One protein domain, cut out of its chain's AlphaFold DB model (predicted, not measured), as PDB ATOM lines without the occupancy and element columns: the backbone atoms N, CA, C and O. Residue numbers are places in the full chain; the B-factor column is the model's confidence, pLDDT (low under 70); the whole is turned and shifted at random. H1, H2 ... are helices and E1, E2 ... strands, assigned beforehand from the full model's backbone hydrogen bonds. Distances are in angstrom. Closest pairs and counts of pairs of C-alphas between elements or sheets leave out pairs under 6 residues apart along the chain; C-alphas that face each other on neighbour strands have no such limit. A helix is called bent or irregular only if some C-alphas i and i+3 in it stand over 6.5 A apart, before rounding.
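Overview. This is residues 190 to 251 and 325 to 337 of the 396 residues of an uncharacterized protein of Zea mays (UniProt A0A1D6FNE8). A ribbon of two antiparallel strands, E1 and E2, has a helical hairpin, H1 and H2, packed on it, with H1 over E2; the short helix H3 sits beside E1. The last helix, H4, lies off at one end near H3, while residues 190 to 199 lead in from the opposite end of the long axis. The printed part has 75 residues with four named helices and two named strands, in the order E1, H1, H2, H3, E2, H4, and its class is mixed, helices and strands. It is only just compact, close to loose, with a radius of gyration of the C-alphas of 13.4 A, and spans 44 by 29 by 21 A, only just elongated.

Arrangement. Read from Trp 190 to E1, residues 200 to 204, and then go on to its neighbour strand E2, residues 243 to 247. These neighbour strands are antiparallel at 147 degrees, and you find N 201 and O 246 within hydrogen-bond range at 2.9 A, and N 244 and O 203 at 2.8 A. From E1 a tight link leads into H1, residues 205 to 215, whose closest C-alphas to E2 are Lys 205 and Thr 243, 5.3 A apart. H1 is irregular: C-alphas 206 and 209 are 7.1 A apart. H2, residues 221 to 229, forms a helical hairpin with H1: they touch, closest at the C-alphas of Leu 215 and Phe 221, 4.7 A, and run opposite ways at a steep tilt of 39 degrees. H3, residues 232 to 235, comes closest to E1 at the C-alphas of Ile 233 and Ile 203, 6.7 A. H4, residues 325 to 332, is close to H3 but not clearly touching it, with the C-alphas of Leu 329 and Ala 235 closest at 7.5 A. H4 is apart from H1, H2 and E1. Every O i to N i+4 pair is within hydrogen-bond range in H2 and H4, and 5 of 7 are in H1; H3 is too short for such a pair.

Along the chain. Find C-alpha 200 at (80.045, 98.955, 80.861), where E1 begins; it runs 13.1 A. H1 begins at C-alpha 205, (84.364, 109.386, 89.889), and runs 15.4 A. H2 runs 12.0 A, H3 5.6 A and E2 13.0 A. H4 runs 10.4 A and ends at C-alpha 332, (60.564, 109.097, 89.501).

Size, cuts and confidence. Look to Asp 192 and Thr 337 for the two C-alphas farthest apart, 45.3 A. Residues 252 to 324 are not printed, and C-alphas 251 and 325 are 31.0 A apart across the cut. Of the links printed whole, none is long. The mean pLDDT of the printed part is 91.0; residues 190 to 191, 194 to 195 and 197 are under 70.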
ATOM      1  N   TRP A 190      91.846  94.735  87.663       66.94
ATOM      2  CA  TRP A 190      90.409  94.546  87.737       66.94
ATOM      3  C   TRP A 190      89.810  94.334  86.338       66.94
ATOM      4  O   TRP A 190      88.797  93.659  86.224       66.94
ATOM      5  N   ALA A 191      90.447  94.855  85.280       66.32
ATOM      6  CA  ALA A 191      90.033  94.620  83.906       66.32
ATOM      7  C   ALA A 191      90.224  93.159  83.449       66.32
ATOM      8  O   ALA A 191      89.415  92.694  82.654       66.32
ATOM      9  N   ASP A 192      91.178  92.405  84.002       73.00
ATOM     10  CA  ASP A 192      91.412  90.994  83.644       73.00
ATOM     11  C   ASP A 192      90.315  90.082  84.206       73.00
ATOM     12  O   ASP A 192      90.030  89.015  83.666       73.00
ATOM     13  N   LEU A 193      89.664  90.509  85.292       70.38
ATOM     14  CA  LEU A 193      88.577  89.764  85.929       70.38
ATOM     15  C   LEU A 193      87.250  89.888  85.168       70.38
ATOM     16  O   LEU A 193      86.295  89.177  85.495       70.38
ATOM     17  N   PHE A 194      87.167  90.772  84.169       68.42
ATOM     18  CA  PHE A 194      85.931  91.059  83.449       68.42
ATOM     19  C   PHE A 194      86.089  90.766  81.956       68.42
ATOM     20  O   PHE A 194      86.642  91.603  81.237       68.42
ATOM     21  N   PRO A 195      85.575  89.618  81.461       69.79
ATOM     22  CA  PRO A 195      85.521  89.373  80.023       69.79
ATOM     23  C   PRO A 195      84.793  90.529  79.326       69.79
ATOM     24  O   PRO A 195      83.896  91.131  79.930       69.79
ATOM     25  N   ASP A 196      85.194  90.831  78.085       72.10
ATOM     26  CA  ASP A 196      84.558  91.816  77.198       72.10
ATOM     27  C   ASP A 196      83.072  91.476  77.023       72.10
ATOM     28  O   ASP A 196      82.661  90.769  76.111       72.10
ATOM     29  N   ASN A 197      82.260  91.948  77.958       69.09
ATOM     30  CA  ASN A 197      80.817  91.963  77.872       69.09
ATOM     31  C   ASN A 197      80.406  93.426  77.718       69.09
ATOM     32  O   ASN A 197      80.921  94.288  78.438       69.09
ATOM     33  N   ASP A 198      79.424  93.687  76.856       75.79
ATOM     34  CA  ASP A 198      78.899  95.017  76.491       75.79
ATOM     35  C   ASP A 198      78.223  95.793  77.652       75.79
ATOM     36  O   ASP A 198      77.491  96.759  77.447       75.79
ATOM     37  N   GLY A 199      78.444  95.388  78.905       86.34
ATOM     38  CA  GLY A 199      77.813  95.918  80.114       86.34
ATOM     39  C   GLY A 199      78.657  96.942  80.874       86.34
ATOM     40  O   GLY A 199      78.733  96.871  82.104       86.34
ATOM     41  N   SER A 200      79.334  97.863  80.185       92.53
ATOM     42  CA  SER A 200      80.045  98.955  80.861       92.53
ATOM     43  C   SER A 200      79.068 100.027  81.349       92.53
ATOM     44  O   SER A 200      78.239 100.500  80.573       92.53
ATOM     45  N   VAL A 201      79.179 100.443  82.611       94.93
ATOM     46  CA  VAL A 201      78.333 101.491  83.204       94.93
ATOM     47  C   VAL A 201      79.187 102.704  83.564       94.93
ATOM     48  O   VAL A 201      80.226 102.578  84.213       94.93
ATOM     49  N   SER A 202      78.742 103.897  83.159       95.94
ATOM     50  CA  SER A 202      79.370 105.168  83.527       95.94
ATOM     51  C   SER A 202      78.948 105.593  84.935       95.94
ATOM     52  O   SER A 202      77.767 105.844  85.185       95.94
ATOM     53  N   ILE A 203      79.909 105.706  85.850       96.54
ATOM     54  CA  ILE A 203      79.687 106.095  87.248       96.54
ATOM     55  C   ILE A 203      80.476 107.383  87.519       96.54
ATOM     56  O   ILE A 203      81.632 107.469  87.101       96.54
ATOM     57  N   PRO A 204      79.926 108.392  88.219       96.92
ATOM     58  CA  PRO A 204      80.716 109.554  88.613       96.92
ATOM     59  C   PRO A 204      81.936 109.132  89.440       96.92
ATOM     60  O   PRO A 204      81.809 108.315  90.357       96.92
ATOM     61  N   LYS A 205      83.111 109.720  89.183       96.14
ATOM     62  CA  LYS A 205      84.364 109.386  89.889       96.14
ATOM     63  C   LYS A 205      84.206 109.429  91.413       96.14
ATOM     64  O   LYS A 205      84.723 108.560  92.109       96.14
ATOM     65  N   VAL A 206      83.428 110.386  91.927       95.35
ATOM     66  CA  VAL A 206      83.155 110.550  93.369       95.35
ATOM     67  C   VAL A 206      82.379 109.378  93.990       95.35
ATOM     68  O   VAL A 206      82.496 109.136  95.186       95.35
ATOM     69  N   TRP A 207      81.617 108.629  93.188       95.86
ATOM     70  CA  TRP A 207      80.843 107.460  93.620       95.86
ATOM     71  C   TRP A 207      81.544 106.130  93.326       95.86
ATOM     72  O   TRP A 207      81.137 105.097  93.860       95.86
ATOM     73  N   ALA A 208      82.603 106.131  92.512       95.80
ATOM     74  CA  ALA A 208      83.289 104.916  92.085       95.80
ATOM     75  C   ALA A 208      83.763 104.072  93.280       95.80
ATOM     76  O   ALA A 208      83.451 102.889  93.355       95.80
ATOM     77  N   ALA A 209      84.426 104.681  94.271       94.93
ATOM     78  CA  ALA A 209      84.906 103.961  95.456       94.93
ATOM     79  C   ALA A 209      83.769 103.308  96.268       94.93
ATOM     80  O   ALA A 209      83.928 102.196  96.770       94.93
ATOM     81  N   PHE A 210      82.610 103.969  96.357       96.08
ATOM     82  CA  PHE A 210      81.434 103.445  97.054       96.08
ATOM     83  C   PHE A 210      80.871 102.204  96.351       96.08
ATOM     84  O   PHE A 210      80.711 101.159  96.985       96.08
ATOM     85  N   PHE A 211      80.634 102.282  95.038       96.22
ATOM     86  CA  PHE A 211      80.113 101.146  94.274       96.22
ATOM     87  C   PHE A 211      81.116  99.999  94.167       96.22
ATOM     88  O   PHE A 211      80.713  98.846  94.273       96.22
ATOM     89  N   MET A 212      82.414 100.288  94.054       94.68
ATOM     90  CA  MET A 212      83.452  99.252  94.096       94.68
ATOM     91  C   MET A 212      83.461  98.535  95.450       94.68
ATOM     92  O   MET A 212      83.552  97.311  95.498       94.68
ATOM     93  N   GLY A 213      83.280  99.267  96.555       95.25
ATOM     94  CA  GLY A 213      83.116  98.669  97.881       95.25
ATOM     95  C   GLY A 213      81.899  97.743  97.972       95.25
ATOM     96  O   GLY A 213      81.993  96.672  98.565       95.25
ATOM     97  N   LEU A 214      80.777  98.113  97.349       96.05
ATOM     98  CA  LEU A 214      79.568  97.284  97.317       96.05
ATOM     99  C   LEU A 214      79.692  96.064  96.395       96.05
ATOM    100  O   LEU A 214      79.169  95.001  96.723       96.05
ATOM    101  N   LEU A 215      80.394  96.197  95.268       95.10
ATOM    102  CA  LEU A 215      80.686  95.095  94.343       95.10
ATOM    103  C   LEU A 215      81.708  94.106  94.921       95.10
ATOM    104  O   LEU A 215      81.759  92.960  94.494       95.10
ATOM    105  N   MET A 216      82.505  94.516  95.908       92.16
ATOM    106  CA  MET A 216      83.449  93.626  96.590       92.16
ATOM    107  C   MET A 216      82.815  92.751  97.666       92.16
ATOM    108  O   MET A 216      83.432  91.777  98.100       92.16
ATOM    109  N   ARG A 217      81.613  93.089  98.139       93.36
ATOM    110  CA  ARG A 217      80.951  92.313  99.185       93.36
ATOM    111  C   ARG A 217      79.878  91.421  98.579       93.36
ATOM    112  O   ARG A 217      78.986  91.898  97.883       93.36
ATOM    113  N   SER A 218      79.929  90.131  98.897       94.03
ATOM    114  CA  SER A 218      78.976  89.140  98.390       94.03
ATOM    115  C   SER A 218      77.529  89.410  98.816       94.03
ATOM    116  O   SER A 218      76.608  89.017  98.112       94.03
ATOM    117  N   ASP A 219      77.319  90.082  99.952       95.75
ATOM    118  CA  ASP A 219      75.994  90.431 100.480       95.75
ATOM    119  C   ASP A 219      75.327  91.590  99.720       95.75
ATOM    120  O   ASP A 219      74.106  91.606  99.575       95.75
ATOM    121  N   SER A 220      76.112  92.540  99.207       96.38
ATOM    122  CA  SER A 220      75.615  93.686  98.436       96.38
ATOM    123  C   SER A 220      75.824  93.570  96.929       96.38
ATOM    124  O   SER A 220      75.320  94.422  96.197       96.38
ATOM    125  N   PHE A 221      76.531  92.539  96.456       95.64
ATOM    126  CA  PHE A 221      76.894  92.367  95.051       95.64
ATOM    127  C   PHE A 221      75.684  92.432  94.116       95.64
ATOM    128  O   PHE A 221      75.632  93.273  93.218       95.64
ATOM    129  N   ASP A 222      74.687  91.575  94.350       95.66
ATOM    130  CA  ASP A 222      73.516  91.470  93.478       95.66
ATOM    131  C   ASP A 222      72.696  92.757  93.467       95.66
ATOM    132  O   ASP A 222      72.194  93.171  92.421       95.66
ATOM    133  N   TRP A 223      72.577  93.415  94.624       96.37
ATOM    134  CA  TRP A 223      71.895  94.698  94.731       96.37
ATOM    135  C   TRP A 223      72.646  95.788  93.961       96.37
ATOM    136  O   TRP A 223      72.048  96.463  93.125       96.37
ATOM    137  N   ALA A 224      73.955  95.923  94.183       97.09
ATOM    138  CA  ALA A 224      74.785  96.931  93.530       97.09
ATOM    139  C   ALA A 224      74.824  96.731  92.012       97.09
ATOM    140  O   ALA A 224      74.663  97.689  91.257       97.09
ATOM    141  N   ARG A 225      74.948  95.481  91.555       95.66
ATOM    142  CA  ARG A 225      74.881  95.119  90.138       95.66
ATOM    143  C   ARG A 225      73.536  95.502  89.526       95.66
ATOM    144  O   ARG A 225      73.517  96.178  88.503       95.66
ATOM    145  N   LYS A 226      72.415  95.121  90.149       96.09
ATOM    146  CA  LYS A 226      71.071  95.492  89.666       96.09
ATOM    147  C   LYS A 226      70.887  97.006  89.641       96.09
ATOM    148  O   LYS A 226      70.363  97.529  88.666       96.09
ATOM    149  N   PHE A 227      71.348  97.709  90.674       96.61
ATOM    150  CA  PHE A 227      71.265  99.165  90.755       96.61
ATOM    151  C   PHE A 227      72.036  99.840  89.616       96.61
ATOM    152  O   PHE A 227      71.487 100.695  88.924       96.61
ATOM    153  N   LEU A 228      73.280  99.431  89.372       96.32
ATOM    154  CA  LEU A 228      74.109 100.003  88.311       96.32
ATOM    155  C   LEU A 228      73.572  99.672  86.909       96.32
ATOM    156  O   LEU A 228      73.574 100.538  86.039       96.32
ATOM    157  N   LEU A 229      73.047  98.459  86.707       95.01
ATOM    158  CA  LEU A 229      72.426  98.049  85.442       95.01
ATOM    159  C   LEU A 229      71.035  98.667  85.216       95.01
ATOM    160  O   LEU A 229      70.594  98.752  84.077       95.01
ATOM    161  N   SER A 230      70.349  99.131  86.267       95.83
ATOM    162  CA  SER A 230      69.019  99.751  86.149       95.83
ATOM    163  C   SER A 230      69.011 101.089  85.397       95.83
ATOM    164  O   SER A 230      67.946 101.628  85.119       95.83
ATOM    165  N   GLY A 231      70.185 101.671  85.120       94.39
ATOM    166  CA  GLY A 231      70.312 103.026  84.584       94.39
ATOM    167  C   GLY A 231      70.049 104.123  85.620       94.39
ATOM    168  O   GLY A 231      70.249 105.294  85.304       94.39
ATOM    169  N   ALA A 232      69.692 103.783  86.868       94.90
ATOM    170  CA  ALA A 232      69.431 104.759  87.931       94.90
ATOM    171  C   ALA A 232      70.617 105.702  88.178       94.90
ATOM    172  O   ALA A 232      70.415 106.864  88.522       94.90
ATOM    173  N   ILE A 233      71.852 105.238  87.943       93.83
ATOM    174  CA  ILE A 233      73.057 106.062  88.091       93.83
ATOM    175  C   ILE A 233      73.044 107.300  87.180       93.83
ATOM    176  O   ILE A 233      73.544 108.346  87.582       93.83
ATOM    177  N   SER A 234      72.411 107.217  86.003       93.33
ATOM    178  CA  SER A 234      72.308 108.334  85.052       93.33
ATOM    179  C   SER A 234      71.534 109.524  85.623       93.33
ATOM    180  O   SER A 234      71.826 110.665  85.278       93.33
ATOM    181  N   ALA A 235      70.617 109.286  86.568       92.50
ATOM    182  CA  ALA A 235      69.887 110.346  87.257       92.50
ATOM    183  C   ALA A 235      70.756 111.118  88.270       92.50
ATOM    184  O   ALA A 235      70.426 112.253  88.612       92.50
ATOM    185  N   PHE A 236      71.866 110.528  88.737       88.95
ATOM    186  CA  PHE A 236      72.806 111.159  89.674       88.95
ATOM    187  C   PHE A 236      73.967 111.876  88.976       88.95
ATOM    188  O   PHE A 236      74.677 112.656  89.614       88.95
ATOM    189  N   VAL A 237      74.190 111.605  87.689       92.10
ATOM    190  CA  VAL A 237      75.287 112.192  86.915       92.10
ATOM    191  C   VAL A 237      74.847 113.571  86.425       92.10
ATOM    192  O   VAL A 237      74.038 113.690  85.507       92.10
ATOM    193  N   ALA A 238      75.376 114.635  87.030       91.69
ATOM    194  CA  ALA A 238      75.234 115.967  86.447       91.69
ATOM    195  C   ALA A 238      76.081 116.062  85.159       91.69
ATOM    196  O   ALA A 238      77.151 115.452  85.114       91.69
ATOM    197  N   PRO A 239      75.685 116.861  84.148       91.81
ATOM    198  CA  PRO A 239      76.433 116.989  82.889       91.81
ATOM    199  C   PRO A 239      77.904 117.410  83.047       91.81
ATOM    200  O   PRO A 239      78.701 117.206  82.140       91.81
ATOM    201  N   SER A 240      78.264 118.012  84.184       94.26
ATOM    202  CA  SER A 240      79.617 118.471  84.509       94.26
ATOM    203  C   SER A 240      80.439 117.488  85.351       94.26
ATOM    204  O   SER A 240      81.572 117.807  85.707       94.26
ATOM    205  N   MET A 241      79.885 116.336  85.741       94.62
ATOM    206  CA  MET A 241      80.610 115.375  86.570       94.62
ATOM    207  C   MET A 241      81.521 114.493  85.728       94.62
ATOM    208  O   MET A 241      81.082 113.836  84.788       94.62
ATOM    209  N   ASP A 242      82.775 114.388  86.157       96.74
ATOM    210  CA  ASP A 242      83.696 113.382  85.650       96.74
ATOM    211  C   ASP A 242      83.149 111.971  85.905       96.74
ATOM    212  O   ASP A 242      82.964 111.561  87.057       96.74
ATOM    213  N   THR A 243      82.957 111.198  84.840       96.56
ATOM    214  CA  THR A 243      82.565 109.787  84.913       96.56
ATOM    215  C   THR A 243      83.739 108.858  84.622       96.56
ATOM    216  O   THR A 243      84.626 109.183  83.837       96.56
ATOM    217  N   ILE A 244      83.719 107.676  85.227       95.58
ATOM    218  CA  ILE A 244      84.570 106.538  84.885       95.58
ATOM    219  C   ILE A 244      83.681 105.399  84.379       95.58
ATOM    220  O   ILE A 244      82.608 105.152  84.931       95.58
ATOM    221  N   SER A 245      84.110 104.729  83.311       94.98
ATOM    222  CA  SER A 245      83.439 103.530  82.810       94.98
ATOM    223  C   SER A 245      83.920 102.323  83.610       94.98
ATOM    224  O   SER A 245      85.119 102.049  83.653       94.98
ATOM    225  N   ILE A 246      83.001 101.635  84.286       93.50
ATOM    226  CA  ILE A 246      83.303 100.444  85.085       93.50
ATOM    227  C   ILE A 246      82.587  99.252  84.451       93.50
ATOM    228  O   ILE A 246      81.391  99.308  84.161       93.50
ATOM    229  N   ARG A 247      83.325  98.160  84.233       92.76
ATOM    230  CA  ARG A 247      82.759  96.873  83.810       92.76
ATOM    231  C   ARG A 247      82.214  96.149  85.032       92.76
ATOM    232  O   ARG A 247      82.928  95.986  86.019       92.76
ATOM    233  N   ILE A 248      80.950  95.735  84.974       93.49
ATOM    234  CA  ILE A 248      80.311  95.042  86.093       93.49
ATOM    235  C   ILE A 248      80.419  93.532  85.865       93.49
ATOM    236  O   ILE A 248      79.893  93.036  84.866       93.49
ATOM    237  N   PRO A 249      81.047  92.777  86.779       89.74
ATOM    238  CA  PRO A 249      81.094  91.325  86.679       89.74
ATOM    239  C   PRO A 249      79.697  90.708  86.624       89.74
ATOM    240  O   PRO A 249      78.764  91.142  87.302       89.74
ATOM    241  N   SER A 250      79.563  89.639  85.841       89.81
ATOM    242  CA  SER A 250      78.316  88.881  85.757       89.81
ATOM    243  C   SER A 250      78.022  88.077  87.025       89.81
ATOM    244  O   SER A 250      76.857  87.816  87.308       89.81
ATOM    245  N   ASN A 251      79.045  87.722  87.802       87.86
ATOM    246  CA  ASN A 251      78.927  86.949  89.035       87.86
ATOM    247  C   ASN A 251      79.849  87.529  90.109       87.86
ATOM    248  O   ASN A 251      80.915  88.054  89.787       87.86
ATOM    249  N   VAL A 325      67.763 117.184  92.494       90.95
ATOM    250  CA  VAL A 325      68.025 115.763  92.218       90.95
ATOM    251  C   VAL A 325      67.235 114.892  93.194       90.95
ATOM    252  O   VAL A 325      66.587 113.941  92.772       90.95
ATOM    253  N   ILE A 326      67.185 115.259  94.480       88.78
ATOM    254  CA  ILE A 326      66.375 114.545  95.484       88.78
ATOM    255  C   ILE A 326      64.886 114.578  95.114       88.78
ATOM    256  O   ILE A 326      64.218 113.547  95.177       88.78
ATOM    257  N   LYS A 327      64.366 115.739  94.692       92.93
ATOM    258  CA  LYS A 327      62.973 115.887  94.244       92.93
ATOM    259  C   LYS A 327      62.674 115.015  93.028       92.93
ATOM    260  O   LYS A 327      61.658 114.322  93.016       92.93
ATOM    261  N   LYS A 328      63.567 115.024  92.034       93.19
ATOM    262  CA  LYS A 328      63.438 114.214  90.819       93.19
ATOM    263  C   LYS A 328      63.440 112.721  91.147       93.19
ATOM    264  O   LYS A 328      62.542 112.011  90.714       93.19
ATOM    265  N   LEU A 329      64.367 112.268  91.992       92.19
ATOM    266  CA  LEU A 329      64.436 110.873  92.430       92.19
ATOM    267  C   LEU A 329      63.188 110.455  93.222       92.19
ATOM    268  O   LEU A 329      62.650 109.377  92.998       92.19
ATOM    269  N   GLY A 330      62.688 111.308  94.120       91.12
ATOM    270  CA  GLY A 330      61.457 111.037  94.864       91.12
ATOM    271  C   GLY A 330      60.217 110.948  93.966       91.12
ATOM    272  O   GLY A 330      59.341 110.114  94.203       91.12
ATOM    273  N   ALA A 331      60.150 111.761  92.910       92.99
ATOM    274  CA  ALA A 331      59.067 111.703  91.934       92.99
ATOM    275  C   ALA A 331      59.165 110.461  91.028       92.99
ATOM    276  O   ALA A 331      58.182 109.736  90.886       92.99
ATOM    277  N   GLU A 332      60.345 110.189  90.462       93.45
ATOM    278  CA  GLU A 332      60.564 109.097  89.501       93.45
ATOM    279  C   GLU A 332      60.549 107.713  90.164       93.45
ATOM    280  O   GLU A 332      59.887 106.801  89.671       93.45
ATOM    281  N   PHE A 333      61.231 107.546  91.302       92.15
ATOM    282  CA  PHE A 333      61.394 106.237  91.945       92.15
ATOM    283  C   PHE A 333      60.330 105.960  93.010       92.15
ATOM    284  O   PHE A 333      59.848 104.832  93.115       92.15
ATOM    285  N   CYS A 334      59.932 106.972  93.790       91.57
ATOM    286  CA  CYS A 334      58.981 106.791  94.895       91.57
ATOM    287  C   CYS A 334      57.536 107.162  94.532       91.57
ATOM    288  O   CYS A 334      56.660 107.057  95.392       91.57
ATOM    289  N   LYS A 335      57.272 107.612  93.295       92.99
ATOM    290  CA  LYS A 335      55.950 108.081  92.836       92.99
ATOM    291  C   LYS A 335      55.341 109.149  93.760       92.99
ATOM    292  O   LYS A 335      54.121 109.241  93.903       92.99
ATOM    293  N   MET A 336      56.181 109.948  94.423       91.46
ATOM    294  CA  MET A 336      55.717 111.049  95.264       91.46
ATOM    295  C   MET A 336      55.346 112.247  94.395       91.46
ATOM    296  O   MET A 336      56.054 112.591  93.451       91.46
ATOM    297  N   THR A 337      54.244 112.923  94.724       92.42
ATOM    298  CA  THR A 337      53.896 114.169  94.042       92.42
ATOM    299  C   THR A 337      54.946 115.241  94.361       92.42
ATOM    300  O   THR A 337      55.287 115.425  95.532       92.42
TER     301      THR A 337